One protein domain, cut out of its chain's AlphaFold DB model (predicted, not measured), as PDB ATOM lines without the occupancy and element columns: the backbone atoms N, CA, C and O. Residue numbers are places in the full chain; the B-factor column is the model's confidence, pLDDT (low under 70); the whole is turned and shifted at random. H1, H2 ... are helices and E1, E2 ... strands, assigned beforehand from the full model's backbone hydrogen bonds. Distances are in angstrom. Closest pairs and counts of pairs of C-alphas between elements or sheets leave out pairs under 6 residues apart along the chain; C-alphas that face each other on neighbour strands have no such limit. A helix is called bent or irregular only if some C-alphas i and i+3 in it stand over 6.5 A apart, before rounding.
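AT A GLANCE: This is residues 24 to 80 and 252 to 308 of the 455 residues of the protein "Thioredoxin fold domain-containing protein" of Desulfovibrio sp (UniProt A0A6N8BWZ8). What does the model look like? Two long, bent, antiparallel strands, E4 and E8, pair in the middle of one strongly twisted sheet, with a wing of E3, E2 and E5 beyond E4 and another of E7, E6 and E1 beyond E8. Short E9 pairs with the end of E8, H2 packs on E1, and tiny H1 is on the opposite face. What is it made of? The printed part has 114 residues, of mixed class, in the order H1, E1 to E9, H2; the sheet is branched and its neighbour pairs are antiparallel. It is compact, with a radius of gyration of the C-alphas of 13.3 A and spans of 35 by 30 by 24 A.

IN THESE COORDINATES: Where are the elements before the cut? H1 is residues 24 to 28, with C-alpha 24 at (126.358, 198.712, 200.563). E1 is 34 to 40, 16.3 A long; E2 is 45 to 48, E3 57 to 60, and E4 65 to 73, 19.6 A. Where are those after it? E5 is 252 to 255, E6 260 to 265, 15.9 A, E7 272 to 275, E8 280 to 288, 19.6 A, and E9 294 to 296. H2, 299 to 306, is 10.7 A long, with C-alpha 306 at (95.096, 200.179, 202.510).

HOW THE PARTS SIT: What pairs with E8? E4 lies on one side, with N 70 and O 283 at 2.9 A; E7, N 275 and O 280 at 2.9 A, and E9, N 296 and O 286 at 2.8 A, lie on the other side. E4 bends by 86 degrees at residue 69 and E8 by 86 degrees at 284. How do the strands go on? E2 E3 E4 and E6 E7 E8 E9 are meanders, each strand the antiparallel neighbour of the one before: N 60 and O 65 are 2.8 A apart, N 46 and O 59 2.8 A, N 261 and O 274 2.8 A. Edge strands E5 and E1 pair with E2, N 47 and O 253 at 2.8 A, and E6, N 38 and O 262 at 2.8 A. Where are the helices? H2 is on the sheet at a height of 6.5 A, over none of its strands, the C-alphas of Gln 38 and Leu 299 being its closest to E1, 5.7 A. H1, on the opposite face at 9.6 A, is only just over E4, with 3 C-alphas falling on it. In both helices every O i to N i+4 pair is within hydrogen-bond range.

THE WHOLE: How far does it reach? The two C-alphas farthest apart, of Leu 35 and Asp 51, are 38.2 A apart. Where is the cut? Residues 81 to 251 are not printed, and C-alphas 80 and 252 are 17.4 A apart; of the links printed whole, none is long. Where is confidence low? Residues 24 to 27 and 43 are under 70.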
ATOM      1  N   GLY A  24     127.802 198.600 200.811       43.38
ATOM      2  CA  GLY A  24     126.358 198.712 200.563       43.38
ATOM      3  C   GLY A  24     125.737 197.599 199.704       43.38
ATOM      4  O   GLY A  24     124.556 197.299 199.866       43.38
ATOM      5  N   ALA A  25     126.505 196.942 198.827       54.84
ATOM      6  CA  ALA A  25     125.974 195.912 197.928       54.84
ATOM      7  C   ALA A  25     125.617 194.610 198.669       54.84
ATOM      8  O   ALA A  25     124.641 193.948 198.314       54.84
ATOM      9  N   ALA A  26     126.369 194.267 199.723       59.69
ATOM     10  CA  ALA A  26     126.112 193.085 200.546       59.69
ATOM     11  C   ALA A  26     124.803 193.215 201.348       59.69
ATOM     12  O   ALA A  26     124.018 192.271 201.408       59.69
ATOM     13  N   ASP A  27     124.520 194.407 201.878       69.38
ATOM     14  CA  ASP A  27     123.300 194.661 202.650       69.38
ATOM     15  C   ASP A  27     122.052 194.803 201.768       69.38
ATOM     16  O   ASP A  27     120.934 194.608 202.249       69.38
ATOM     17  N   MET A  28     122.201 195.086 200.467       80.19
ATOM     18  CA  MET A  28     121.073 195.125 199.530       80.19
ATOM     19  C   MET A  28     120.558 193.722 199.161       80.19
ATOM     20  O   MET A  28     119.377 193.605 198.835       80.19
ATOM     21  N   VAL A  29     121.368 192.658 199.270       80.12
ATOM     22  CA  VAL A  29     121.036 191.298 198.782       80.12
ATOM     23  C   VAL A  29     119.598 190.899 199.132       80.12
ATOM     24  O   VAL A  29     119.206 190.872 200.302       80.12
ATOM     25  N   LEU A  30     118.789 190.666 198.099       82.62
ATOM     26  CA  LEU A  30     117.401 190.234 198.238       82.62
ATOM     27  C   LEU A  30     117.344 188.714 198.474       82.62
ATOM     28  O   LEU A  30     118.246 187.996 198.035       82.62
ATOM     29  N   PRO A  31     116.307 188.208 199.162       81.88
ATOM     30  CA  PRO A  31     116.077 186.770 199.280       81.88
ATOM     31  C   PRO A  31     115.893 186.127 197.898       81.88
ATOM     32  O   PRO A  31     115.479 186.783 196.941       81.88
ATOM     33  N   GLY A  32     116.194 184.828 197.801       77.19
ATOM     34  CA  GLY A  32     116.110 184.071 196.547       77.19
ATOM     35  C   GLY A  32     114.688 183.930 195.987       77.19
ATOM     36  O   GLY A  32     114.538 183.680 194.790       77.19
ATOM     37  N   GLY A  33     113.660 184.132 196.818       88.44
ATOM     38  CA  GLY A  33     112.257 184.102 196.419       88.44
ATOM     39  C   GLY A  33     111.318 184.849 197.374       88.44
ATOM     40  O   GLY A  33     111.694 185.301 198.459       88.44
ATOM     41  N   PHE A  34     110.062 184.979 196.943       91.69
ATOM     42  CA  PHE A  34     108.984 185.630 197.688       91.69
ATOM     43  C   PHE A  34     107.736 184.739 197.698       91.69
ATOM     44  O   PHE A  34     107.366 184.178 196.666       91.69
ATOM     45  N   LEU A  35     107.064 184.642 198.848       92.19
ATOM     46  CA  LEU A  35     105.809 183.889 199.011       92.19
ATOM     47  C   LEU A  35     104.602 184.640 198.451       92.19
ATOM     48  O   LEU A  35     103.590 184.034 198.111       92.19
ATOM     49  N   GLY A  36     104.696 185.964 198.374       93.94
ATOM     50  CA  GLY A  36     103.623 186.810 197.885       93.94
ATOM     51  C   GLY A  36     103.987 188.284 197.925       93.94
ATOM     52  O   GLY A  36     105.040 188.679 198.437       93.94
ATOM     53  N   SER A  37     103.079 189.096 197.396       94.62
ATOM     54  CA  SER A  37     103.209 190.547 197.368       94.62
ATOM     55  C   SER A  37     101.866 191.234 197.571       94.62
ATOM     56  O   SER A  37     100.835 190.703 197.158       94.62
ATOM     57  N   GLN A  38     101.886 192.439 198.129       94.75
ATOM     58  CA  GLN A  38     100.719 193.299 198.290       94.75
ATOM     59  C   GLN A  38     101.087 194.736 197.917       94.75
ATOM     60  O   GLN A  38     102.108 195.253 198.359       94.75
ATOM     61  N   GLU A  39     100.258 195.387 197.105       91.56
ATOM     62  CA  GLU A  39     100.424 196.811 196.812       91.56
ATOM     63  C   GLU A  39     100.153 197.651 198.063       91.56
ATOM     64  O   GLU A  39      99.156 197.431 198.756       91.56
ATOM     65  N   ILE A  40     101.036 198.616 198.325       90.12
ATOM     66  CA  ILE A  40     100.853 199.646 199.346       90.12
ATOM     67  C   ILE A  40     100.238 200.861 198.655       90.12
ATOM     68  O   ILE A  40     100.889 201.552 197.863       90.12
ATOM     69  N   ILE A  41      98.977 201.123 198.970       81.94
ATOM     70  CA  ILE A  41      98.196 202.218 198.399       81.94
ATOM     71  C   ILE A  41      98.680 203.536 199.014       81.94
ATOM     72  O   ILE A  41      98.250 203.911 200.097       81.94
ATOM     73  N   SER A  42      99.609 204.224 198.348       78.06
ATOM     74  CA  SER A  42     100.193 205.478 198.845       78.06
ATOM     75  C   SER A  42     100.461 206.481 197.723       78.06
ATOM     76  O   SER A  42     100.885 206.104 196.628       78.06
ATOM     77  N   GLY A  43     100.235 207.773 197.983       67.62
ATOM     78  CA  GLY A  43     100.363 208.863 196.998       67.62
ATOM     79  C   GLY A  43     101.786 209.232 196.545       67.62
ATOM     80  O   GLY A  43     102.011 210.346 196.067       67.62
ATOM     81  N   GLY A  44     102.764 208.342 196.727       82.44
ATOM     82  CA  GLY A  44     104.199 208.580 196.528       82.44
ATOM     83  C   GLY A  44     104.964 208.716 197.847       82.44
ATOM     84  O   GLY A  44     104.372 208.598 198.915       82.44
ATOM     85  N   LEU A  45     106.274 208.976 197.781       90.25
ATOM     86  CA  LEU A  45     107.162 209.005 198.950       90.25
ATOM     87  C   LEU A  45     107.896 210.341 199.118       90.25
ATOM     88  O   LEU A  45     108.227 211.027 198.147       90.25
ATOM     89  N   VAL A  46     108.203 210.668 200.369       92.44
ATOM     90  CA  VAL A  46     109.132 211.726 200.770       92.44
ATOM     91  C   VAL A  46     110.150 211.173 201.763       92.44
ATOM     92  O   VAL A  46     109.810 210.362 202.619       92.44
ATOM     93  N   ALA A  47     111.397 211.610 201.649       94.38
ATOM     94  CA  ALA A  47     112.414 211.458 202.676       94.38
ATOM     95  C   ALA A  47     112.413 212.712 203.547       94.38
ATOM     96  O   ALA A  47     112.464 213.827 203.029       94.38
ATOM     97  N   ILE A  48     112.353 212.528 204.860       93.19
ATOM     98  CA  ILE A  48     112.322 213.605 205.842       93.19
ATOM     99  C   ILE A  48     113.558 213.467 206.722       93.19
ATOM    100  O   ILE A  48     113.788 212.402 207.294       93.19
ATOM    101  N   GLN A  49     114.330 214.543 206.839       92.75
ATOM    102  CA  GLN A  49     115.368 214.692 207.851       92.75
ATOM    103  C   GLN A  49     114.709 215.217 209.131       92.75
ATOM    104  O   GLN A  49     114.229 216.352 209.124       92.75
ATOM    105  N   PRO A  50     114.650 214.428 210.218       89.50
ATOM    106  CA  PRO A  50     114.069 214.896 211.470       89.50
ATOM    107  C   PRO A  50     114.912 216.013 212.103       89.50
ATOM    108  O   PRO A  50     116.143 215.962 212.056       89.50
ATOM    109  N   ASP A  51     114.255 216.963 212.773       86.06
ATOM    110  CA  ASP A  51     114.916 218.107 213.429       86.06
ATOM    111  C   ASP A  51     115.882 217.686 214.547       86.06
ATOM    112  O   ASP A  51     116.840 218.388 214.856       86.06
ATOM    113  N   ASN A  52     115.659 216.510 215.142       86.00
ATOM    114  CA  ASN A  52     116.528 215.948 216.174       86.00
ATOM    115  C   ASN A  52     117.827 215.327 215.621       86.00
ATOM    116  O   ASN A  52     118.571 214.713 216.382       86.00
ATOM    117  N   GLY A  53     118.085 215.436 214.312       84.31
ATOM    118  CA  GLY A  53     119.270 214.868 213.664       84.31
ATOM    119  C   GLY A  53     119.259 213.340 213.552       84.31
ATOM    120  O   GLY A  53     120.293 212.747 213.253       84.31
ATOM    121  N   GLY A  54     118.114 212.696 213.798       87.44
ATOM    122  CA  GLY A  54     117.943 211.253 213.646       87.44
ATOM    123  C   GLY A  54     118.084 210.765 212.195       87.44
ATOM    124  O   GLY A  54     118.234 211.568 211.270       87.44
ATOM    125  N   PRO A  55     118.020 209.439 211.968       89.38
ATOM    126  CA  PRO A  55     118.043 208.880 210.618       89.38
ATOM    127  C   PRO A  55     116.855 209.384 209.789       89.38
ATOM    128  O   PRO A  55     115.817 209.760 210.340       89.38
ATOM    129  N   LEU A  56     116.998 209.354 208.461       91.62
ATOM    130  CA  LEU A  56     115.907 209.705 207.556       91.62
ATOM    131  C   LEU A  56     114.653 208.878 207.846       91.62
ATOM    132  O   LEU A  56     114.711 207.657 208.010       91.62
ATOM    133  N   VAL A  57     113.507 209.548 207.826       91.94
ATOM    134  CA  VAL A  57     112.196 208.902 207.831       91.94
ATOM    135  C   VAL A  57     111.650 208.959 206.417       91.94
ATOM    136  O   VAL A  57     111.463 210.043 205.864       91.94
ATOM    137  N   ILE A  58     111.383 207.796 205.829       95.06
ATOM    138  CA  ILE A  58     110.665 207.734 204.561       95.06
ATOM    139  C   ILE A  58     109.176 207.672 204.876       95.06
ATOM    140  O   ILE A  58     108.745 206.861 205.688       95.06
ATOM    141  N   ARG A  59     108.382 208.547 204.272       93.69
ATOM    142  CA  ARG A  59     106.953 208.675 204.555       93.69
ATOM    143  C   ARG A  59     106.165 208.773 203.261       93.69
ATOM    144  O   ARG A  59     106.631 209.384 202.298       93.69
ATOM    145  N   SER A  60     104.973 208.192 203.219       91.69
ATOM    146  CA  SER A  60     104.063 208.408 202.101       91.69
ATOM    147  C   SER A  60     103.574 209.858 202.052       91.69
ATOM    148  O   SER A  60     103.399 210.505 203.081       91.69
ATOM    149  N   LYS A  61     103.338 210.404 200.857       86.00
ATOM    150  CA  LYS A  61     102.943 211.817 200.687       86.00
ATOM    151  C   LYS A  61     101.626 212.190 201.375       86.00
ATOM    152  O   LYS A  61     101.456 213.342 201.756       86.00
ATOM    153  N   ASP A  62     100.723 211.229 201.537       83.44
ATOM    154  CA  ASP A  62      99.471 211.358 202.296       83.44
ATOM    155  C   ASP A  62      99.672 211.263 203.824       83.44
ATOM    156  O   ASP A  62      98.740 211.504 204.590       83.44
ATOM    157  N   GLY A  63     100.881 210.935 204.287       88.06
ATOM    158  CA  GLY A  63     101.215 210.759 205.697       88.06
ATOM    159  C   GLY A  63     100.650 209.486 206.330       88.06
ATOM    160  O   GLY A  63     100.662 209.383 207.557       88.06
ATOM    161  N   HIS A  64     100.137 208.552 205.528       89.88
ATOM    162  CA  HIS A  64      99.574 207.287 205.998       89.88
ATOM    163  C   HIS A  64     100.657 206.328 206.499       89.88
ATOM    164  O   HIS A  64     100.559 205.802 207.605       89.88
ATOM    165  N   PHE A  65     101.727 206.148 205.732       93.31
ATOM    166  CA  PHE A  65     102.750 205.151 206.001       93.31
ATOM    167  C   PHE A  65     104.099 205.784 206.314       93.31
ATOM    168  O   PHE A  65     104.605 206.601 205.544       93.31
ATOM    169  N   ASP A  66     104.721 205.329 207.399       94.25
ATOM    170  CA  ASP A  66     106.140 205.536 207.672       94.25
ATOM    171  C   ASP A  66     106.903 204.253 207.342       94.25
ATOM    172  O   ASP A  66     106.567 203.166 207.807       94.25
ATOM    173  N   LEU A  67     107.968 204.380 206.565       93.12
ATOM    174  CA  LEU A  67     108.907 203.318 206.256       93.12
ATOM    175  C   LEU A  67     110.195 203.640 207.016       93.12
ATOM    176  O   LEU A  67     110.922 204.581 206.683       93.12
ATOM    177  N   ARG A  68     110.446 202.882 208.083       91.88
ATOM    178  CA  ARG A  68     111.591 203.091 208.978       91.88
ATOM    179  C   ARG A  68     112.625 202.009 208.730       91.88
ATOM    180  O   ARG A  68     112.339 200.832 208.936       91.88
ATOM    181  N   GLY A  69     113.816 202.404 208.306       91.00
ATOM    182  CA  GLY A  69     114.897 201.489 207.963       91.00
ATOM    183  C   GLY A  69     115.826 202.102 206.927       91.00
ATOM    184  O   GLY A  69     115.925 203.324 206.825       91.00
ATOM    185  N   THR A  70     116.483 201.253 206.145       91.81
ATOM    186  CA  THR A  70     117.424 201.694 205.116       91.81
ATOM    187  C   THR A  70     116.749 201.684 203.751       91.81
ATOM    188  O   THR A  70     116.201 200.665 203.322       91.81
ATOM    189  N   LEU A  71     116.804 202.824 203.063       94.88
ATOM    190  CA  LEU A  71     116.416 202.975 201.664       94.88
ATOM    191  C   LEU A  71     117.639 202.720 200.775       94.88
ATOM    192  O   LEU A  71     118.706 203.268 201.034       94.88
ATOM    193  N   TYR A  72     117.481 201.938 199.716       95.06
ATOM    194  CA  TYR A  72     118.521 201.623 198.739       95.06
ATOM    195  C   TYR A  72     118.070 202.020 197.332       95.06
ATOM    196  O   TYR A  72     116.901 201.842 196.985       95.06
ATOM    197  N   ASP A  73     119.003 202.511 196.514       93.94
ATOM    198  CA  ASP A  73     118.836 202.658 195.064       93.94
ATOM    199  C   ASP A  73     119.480 201.460 194.353       93.94
ATOM    200  O   ASP A  73     120.699 201.404 194.153       93.94
ATOM    201  N   ALA A  74     118.653 200.488 193.972       91.31
ATOM    202  CA  ALA A  74     119.081 199.280 193.273       91.31
ATOM    203  C   ALA A  74     119.677 199.586 191.893       91.31
ATOM    204  O   ALA A  74     120.525 198.842 191.406       91.31
ATOM    205  N   TRP A  75     119.286 200.703 191.274       89.69
ATOM    206  CA  TRP A  75     119.785 201.112 189.959       89.69
ATOM    207  C   TRP A  75     121.137 201.825 190.041       89.69
ATOM    208  O   TRP A  75     121.806 201.990 189.023       89.69
ATOM    209  N   ALA A  76     121.554 202.214 191.246       89.44
ATOM    210  CA  ALA A  76     122.867 202.775 191.543       89.44
ATOM    211  C   ALA A  76     123.764 201.757 192.272       89.44
ATOM    212  O   ALA A  76     124.471 202.106 193.218       89.44
ATOM    213  N   GLY A  77     123.692 200.481 191.874       86.75
ATOM    214  CA  GLY A  77     124.508 199.406 192.452       86.75
ATOM    215  C   GLY A  77     124.156 199.058 193.901       86.75
ATOM    216  O   GLY A  77     124.998 198.538 194.629       86.75
ATOM    217  N   GLY A  78     122.936 199.374 194.345       89.69
ATOM    218  CA  GLY A  78     122.503 199.141 195.721       89.69
ATOM    219  C   GLY A  78     123.049 200.127 196.731       89.69
ATOM    220  O   GLY A  78     123.255 199.783 197.893       89.69
ATOM    221  N   LYS A  79     123.284 201.368 196.304       92.19
ATOM    222  CA  LYS A  79     123.701 202.436 197.205       92.19
ATOM    223  C   LYS A  79     122.622 202.684 198.267       92.19
ATOM    224  O   LYS A  79     121.479 202.990 197.929       92.19
ATOM    225  N   ALA A  80     123.003 202.615 199.542       94.56
ATOM    226  CA  ALA A  80     122.164 203.069 200.645       94.56
ATOM    227  C   ALA A  80     122.000 204.600 200.598       94.56
ATOM    228  O   ALA A  80     122.973 205.338 200.431       94.56
ATOM    229  N   VAL A 252     113.117 218.116 203.626       88.81
ATOM    230  CA  VAL A 252     112.243 217.186 202.893       88.81
ATOM    231  C   VAL A 252     112.670 217.050 201.437       88.81
ATOM    232  O   VAL A 252     112.792 218.046 200.728       88.81
ATOM    233  N   GLU A 253     112.802 215.808 200.975       90.19
ATOM    234  CA  GLU A 253     113.029 215.463 199.572       90.19
ATOM    235  C   GLU A 253     111.947 214.523 199.048       90.19
ATOM    236  O   GLU A 253     111.555 213.566 199.708       90.19
ATOM    237  N   THR A 254     111.457 214.769 197.835       88.56
ATOM    238  CA  THR A 254     110.469 213.887 197.198       88.56
ATOM    239  C   THR A 254     111.159 212.741 196.474       88.56
ATOM    240  O   THR A 254     111.970 212.975 195.580       88.56
ATOM    241  N   ILE A 255     110.760 211.506 196.778       89.44
ATOM    242  CA  ILE A 255     111.198 210.313 196.050       89.44
ATOM    243  C   ILE A 255     110.180 210.019 194.946       89.44
ATOM    244  O   ILE A 255     108.967 209.989 195.177       89.44
ATOM    245  N   ARG A 256     110.669 209.810 193.721       81.19
ATOM    246  CA  ARG A 256     109.816 209.527 192.558       81.19
ATOM    247  C   ARG A 256     109.538 208.029 192.493       81.19
ATOM    248  O   ARG A 256     110.424 207.264 192.135       81.19
ATOM    249  N   VAL A 257     108.318 207.633 192.847       84.81
ATOM    250  CA  VAL A 257     107.827 206.250 192.751       84.81
ATOM    251  C   VAL A 257     106.438 206.228 192.120       84.81
ATOM    252  O   VAL A 257     105.613 207.093 192.409       84.81
ATOM    253  N   HIS A 258     106.165 205.215 191.297       75.44
ATOM    254  CA  HIS A 258     104.859 204.985 190.646       75.44
ATOM    255  C   HIS A 258     103.942 204.026 191.411       75.44
ATOM    256  O   HIS A 258     102.962 203.504 190.881       75.44
ATOM    257  N   GLY A 259     104.296 203.758 192.659       83.19
ATOM    258  CA  GLY A 259     103.633 202.802 193.527       83.19
ATOM    259  C   GLY A 259     104.654 201.972 194.281       83.19
ATOM    260  O   GLY A 259     105.822 201.876 193.885       83.19
ATOM    261  N   LEU A 260     104.194 201.377 195.371       90.44
ATOM    262  CA  LEU A 260     104.998 200.570 196.270       90.44
ATOM    263  C   LEU A 260     104.361 199.193 196.423       90.44
ATOM    264  O   LEU A 260     103.140 199.045 196.396       90.44
ATOM    265  N   MET A 261     105.202 198.193 196.603       93.12
ATOM    266  CA  MET A 261     104.828 196.806 196.813       93.12
ATOM    267  C   MET A 261     105.534 196.315 198.073       93.12
ATOM    268  O   MET A 261     106.743 196.482 198.204       93.12
ATOM    269  N   ALA A 262     104.790 195.704 198.986       95.88
ATOM    270  CA  ALA A 262     105.341 194.890 200.057       95.88
ATOM    271  C   ALA A 262     105.491 193.450 199.559       95.88
ATOM    272  O   ALA A 262     104.572 192.908 198.944       95.88
ATOM    273  N   PHE A 263     106.621 192.822 199.850       95.69
ATOM    274  CA  PHE A 263     106.918 191.439 199.505       95.69
ATOM    275  C   PHE A 263     107.229 190.643 200.763       95.69
ATOM    276  O   PHE A 263     107.984 191.111 201.616       95.69
ATOM    277  N   GLN A 264     106.678 189.435 200.855       96.00
ATOM    278  CA  GLN A 264     106.987 188.483 201.920       96.00
ATOM    279  C   GLN A 264     108.105 187.544 201.447       96.00
ATOM    280  O   GLN A 264     107.852 186.748 200.537       96.00
ATOM    281  N   PRO A 265     109.315 187.599 202.027       94.19
ATOM    282  CA  PRO A 265     110.383 186.649 201.724       94.19
ATOM    283  C   PRO A 265     109.985 185.192 201.993       94.19
ATOM    284  O   PRO A 265     109.273 184.909 202.960       94.19
ATOM    285  N   ASP A 266     110.484 184.265 201.174       92.69
ATOM    286  CA  ASP A 266     110.304 182.811 201.349       92.69
ATOM    287  C   ASP A 266     111.067 182.214 202.531       92.69
ATOM    288  O   ASP A 266     110.643 181.212 203.104       92.69
ATOM    289  N   ASN A 267     112.126 182.888 202.967       90.50
ATOM    290  CA  ASN A 267     112.874 182.555 204.172       90.50
ATOM    291  C   ASN A 267     112.177 182.989 205.480       90.50
ATOM    292  O   ASN A 267     112.773 182.861 206.547       90.50
ATOM    293  N   GLY A 268     110.950 183.523 205.414       87.75
ATOM    294  CA  GLY A 268     110.188 183.968 206.586       87.75
ATOM    295  C   GLY A 268     110.680 185.277 207.215       87.75
ATOM    296  O   GLY A 268     110.259 185.616 208.318       87.75
ATOM    297  N   GLY A 269     111.568 186.011 206.536       90.62
ATOM    298  CA  GLY A 269     112.044 187.321 206.976       90.62
ATOM    299  C   GLY A 269     110.956 188.411 206.993       90.62
ATOM    300  O   GLY A 269     109.827 188.183 206.547       90.62
ATOM    301  N   PRO A 270     111.286 189.619 207.492       93.06
ATOM    302  CA  PRO A 270     110.368 190.755 207.489       93.06
ATOM    303  C   PRO A 270     109.991 191.177 206.064       93.06
ATOM    304  O   PRO A 270     110.708 190.882 205.104       93.06
ATOM    305  N   LEU A 271     108.880 191.911 205.934       95.88
ATOM    306  CA  LEU A 271     108.454 192.460 204.648       95.88
ATOM    307  C   LEU A 271     109.550 193.335 204.027       95.88
ATOM    308  O   LEU A 271     110.149 194.181 204.692       95.88
ATOM    309  N   ILE A 272     109.764 193.161 202.725       95.12
ATOM    310  CA  ILE A 272     110.614 194.038 201.916       95.12
ATOM    311  C   ILE A 272     109.702 194.939 201.101       95.12
ATOM    312  O   ILE A 272     108.805 194.455 200.412       95.12
ATOM    313  N   ILE A 273     109.923 196.246 201.174       95.06
ATOM    314  CA  ILE A 273     109.106 197.215 200.447       95.06
ATOM    315  C   ILE A 273     109.904 197.685 199.242       95.06
ATOM    316  O   ILE A 273     111.068 198.051 199.375       95.06
ATOM    317  N   MET A 274     109.303 197.675 198.062       93.31
ATOM    318  CA  MET A 274     109.971 198.092 196.835       93.31
ATOM    319  C   MET A 274     109.063 198.997 196.017       93.31
ATOM    320  O   MET A 274     107.843 198.827 196.015       93.31
ATOM    321  N   SER A 275     109.640 199.941 195.284       91.00
ATOM    322  CA  SER A 275     108.903 200.616 194.222       91.00
ATOM    323  C   SER A 275     108.541 199.633 193.105       91.00
ATOM    324  O   SER A 275     109.239 198.645 192.874       91.00
ATOM    325  N   LYS A 276     107.433 199.882 192.396       86.69
ATOM    326  CA  LYS A 276     106.951 199.001 191.310       86.69
ATOM    327  C   LYS A 276     107.946 198.838 190.152       86.69
ATOM    328  O   LYS A 276     107.933 197.813 189.481       86.69
ATOM    329  N   ASP A 277     108.810 199.826 189.936       83.50
ATOM    330  CA  ASP A 277     109.924 199.791 188.977       83.50
ATOM    331  C   ASP A 277     111.177 199.074 189.527       83.50
ATOM    332  O   ASP A 277     112.194 198.972 188.844       83.50
ATOM    333  N   SER A 278     111.107 198.560 190.760       87.06
ATOM    334  CA  SER A 278     112.197 197.901 191.491       87.06
ATOM    335  C   SER A 278     113.435 198.771 191.724       87.06
ATOM    336  O   SER A 278     114.493 198.244 192.064       87.06
ATOM    337  N   ARG A 279     113.336 200.095 191.552       90.31
ATOM    338  CA  ARG A 279     114.458 201.008 191.779       90.31
ATOM    339  C   ARG A 279     114.767 201.193 193.256       90.31
ATOM    340  O   ARG A 279     115.915 201.071 193.672       90.31
ATOM    341  N   TYR A 280     113.748 201.521 194.035       93.12
ATOM    342  CA  TYR A 280     113.886 201.816 195.448       93.12
ATOM    343  C   TYR A 280     113.516 200.586 196.256       93.12
ATOM    344  O   TYR A 280     112.398 200.086 196.147       93.12
ATOM    345  N   VAL A 281     114.449 200.117 197.077       94.38
ATOM    346  CA  VAL A 281     114.251 198.990 197.992       94.38
ATOM    347  C   VAL A 281     114.375 199.512 199.411       94.38
ATOM    348  O   VAL A 281     115.369 200.147 199.751       94.38
ATOM    349  N   LEU A 282     113.382 199.253 200.251       94.06
ATOM    350  CA  LEU A 282     113.390 199.613 201.659       94.06
ATOM    351  C   LEU A 282     113.395 198.345 202.502       94.06
ATOM    352  O   LEU A 282     112.479 197.519 202.422       94.06
ATOM    353  N   LYS A 283     114.436 198.213 203.323       93.00
ATOM    354  CA  LYS A 283     114.564 197.156 204.328       93.00
ATOM    355  C   LYS A 283     114.359 197.767 205.705       93.00
ATOM    356  O   LYS A 283     115.111 198.655 206.107       93.00
ATOM    357  N   GLY A 284     113.337 197.307 206.418       91.19
ATOM    358  CA  GLY A 284     112.945 197.878 207.699       91.19
ATOM    359  C   GLY A 284     111.525 197.491 208.087       91.19
ATOM    360  O   GLY A 284     111.082 196.384 207.795       91.19
ATOM    361  N   VAL A 285     110.817 198.412 208.735       92.88
ATOM    362  CA  VAL A 285     109.423 198.229 209.145       92.88
ATOM    363  C   VAL A 285     108.512 199.223 208.433       92.88
ATOM    364  O   VAL A 285     108.848 200.401 208.287       92.88
ATOM    365  N   LEU A 286     107.347 198.735 208.012       95.25
ATOM    366  CA  LEU A 286     106.241 199.560 207.548       95.25
ATOM    367  C   LEU A 286     105.335 199.868 208.739       95.25
ATOM    368  O   LEU A 286     104.962 198.966 209.488       95.25
ATOM    369  N   VAL A 287     104.994 201.135 208.918       95.19
ATOM    370  CA  VAL A 287     104.212 201.619 210.051       95.19
ATOM    371  C   VAL A 287     103.013 202.393 209.531       95.19
ATOM    372  O   VAL A 287     103.167 203.305 208.725       95.19
ATOM    373  N   ASP A 288     101.829 202.047 210.018       94.25
ATOM    374  CA  ASP A 288     100.594 202.783 209.786       94.25
ATOM    375  C   ASP A 288     100.475 203.931 210.802       94.25
ATOM    376  O   ASP A 288     100.163 203.749 211.984       94.25
ATOM    377  N   SER A 289     100.747 205.143 210.324       91.25
ATOM    378  CA  SER A 289     100.682 206.395 211.082       91.25
ATOM    379  C   SER A 289      99.245 206.867 211.339       91.25
ATOM    380  O   SER A 289      99.019 207.820 212.099       91.25
ATOM    381  N   TRP A 290      98.248 206.255 210.702       89.69
ATOM    382  CA  TRP A 290      96.830 206.535 210.922       89.69
ATOM    383  C   TRP A 290      96.238 205.624 211.999       89.69
ATOM    384  O   TRP A 290      95.470 206.123 212.821       89.69
ATOM    385  N   ALA A 291      96.700 204.380 212.105       87.69
ATOM    386  CA  ALA A 291      96.347 203.430 213.162       87.69
ATOM    387  C   ALA A 291      97.300 203.486 214.375       87.69
ATOM    388  O   ALA A 291      97.770 202.463 214.873       87.69
ATOM    389  N   GLY A 292      97.628 204.692 214.851       86.50
ATOM    390  CA  GLY A 292      98.413 204.876 216.081       86.50
ATOM    391  C   GLY A 292      99.865 204.378 216.015       86.50
ATOM    392  O   GLY A 292     100.471 204.144 217.057       86.50
ATOM    393  N   GLY A 293     100.435 204.216 214.818       90.88
ATOM    394  CA  GLY A 293     101.796 203.713 214.638       90.88
ATOM    395  C   GLY A 293     101.894 202.185 214.640       90.88
ATOM    396  O   GLY A 293     102.946 201.650 214.998       90.88
ATOM    397  N   LYS A 294     100.821 201.472 214.263       94.62
ATOM    398  CA  LYS A 294     100.828 200.008 214.129       94.62
ATOM    399  C   LYS A 294     101.912 199.576 213.136       94.62
ATOM    400  O   LYS A 294     101.949 200.046 212.004       94.62
ATOM    401  N   VAL A 295     102.770 198.640 213.539       96.31
ATOM    402  CA  VAL A 295     103.708 197.982 212.619       96.31
ATOM    403  C   VAL A 295     102.942 196.975 211.762       96.31
ATOM    404  O   VAL A 295     102.241 196.115 212.294       96.31
ATOM    405  N   LEU A 296     103.084 197.074 210.443       96.38
ATOM    406  CA  LEU A 296     102.478 196.159 209.479       96.38
ATOM    407  C   LEU A 296     103.479 195.042 209.175       96.38
ATOM    408  O   LEU A 296     104.452 195.246 208.449       96.38
ATOM    409  N   ALA A 297     103.268 193.874 209.784       95.31
ATOM    410  CA  ALA A 297     104.214 192.761 209.730       95.31
ATOM    411  C   ALA A 297     103.886 191.745 208.628       95.31
ATOM    412  O   ALA A 297     104.763 190.993 208.211       95.31
ATOM    413  N   THR A 298     102.639 191.717 208.154       96.19
ATOM    414  CA  THR A 298     102.160 190.744 207.164       96.19
ATOM    415  C   THR A 298     101.563 191.424 205.936       96.19
ATOM    416  O   THR A 298     101.116 192.567 205.989       96.19
ATOM    417  N   LEU A 299     101.482 190.703 204.814       96.31
ATOM    418  CA  LEU A 299     100.782 191.201 203.621       96.31
ATOM    419  C   LEU A 299      99.293 191.478 203.883       96.31
ATOM    420  O   LEU A 299      98.709 192.323 203.206       96.31
ATOM    421  N   GLN A 300      98.685 190.787 204.852       95.12
ATOM    422  CA  GLN A 300      97.311 191.052 205.259       95.12
ATOM    423  C   GLN A 300      97.208 192.380 206.013       95.12
ATOM    424  O   GLN A 300      96.352 193.182 205.664       95.12
ATOM    425  N   ASP A 301      98.137 192.679 206.929       95.44
ATOM    426  CA  ASP A 301      98.190 193.991 207.590       95.44
ATOM    427  C   ASP A 301      98.290 195.136 206.573       95.44
ATOM    428  O   ASP A 301      97.625 196.158 206.725       95.44
ATOM    429  N   VAL A 302      99.100 194.960 205.521       94.75
ATOM    430  CA  VAL A 302      99.235 195.943 204.432       94.75
ATOM    431  C   VAL A 302      97.926 196.116 203.668       94.75
ATOM    432  O   VAL A 302      97.542 197.243 203.348       94.75
ATOM    433  N   ARG A 303      97.238 195.009 203.364       92.31
ATOM    434  CA  ARG A 303      95.939 195.034 202.683       92.31
ATOM    435  C   ARG A 303      94.902 195.770 203.525       92.31
ATOM    436  O   ARG A 303      94.234 196.648 202.992       92.31
ATOM    437  N   ASP A 304      94.803 195.424 204.804       91.06
ATOM    438  CA  ASP A 304      93.821 195.989 205.727       91.06
ATOM    439  C   ASP A 304      94.069 197.488 205.920       91.06
ATOM    440  O   ASP A 304      93.147 198.282 205.773       91.06
ATOM    441  N   ALA A 305      95.323 197.907 206.126       91.25
ATOM    442  CA  ALA A 305      95.662 199.326 206.238       91.25
ATOM    443  C   ALA A 305      95.277 200.113 204.970       91.25
ATOM    444  O   ALA A 305      94.709 201.194 205.054       91.25
ATOM    445  N   GLY A 306      95.495 199.549 203.775       87.62
ATOM    446  CA  GLY A 306      95.096 200.179 202.510       87.62
ATOM    447  C   GLY A 306      93.580 200.336 202.308       87.62
ATOM    448  O   GLY A 306      93.159 201.120 201.454       87.62
ATOM    449  N   GLN A 307      92.759 199.616 203.075       88.50
ATOM    450  CA  GLN A 307      91.295 199.676 203.014       88.50
ATOM    451  C   GLN A 307      90.692 200.736 203.936       88.50
ATOM    452  O   GLN A 307      89.473 200.895 203.941       88.50
ATOM    453  N   HIS A 308      91.503 201.486 204.678       87.88
ATOM    454  CA  HIS A 308      91.031 202.574 205.521       87.88
ATOM    455  C   HIS A 308      91.743 203.873 205.158       87.88
ATOM    456  O   HIS A 308      92.960 203.926 204.979       87.88
TER     457      HIS A 308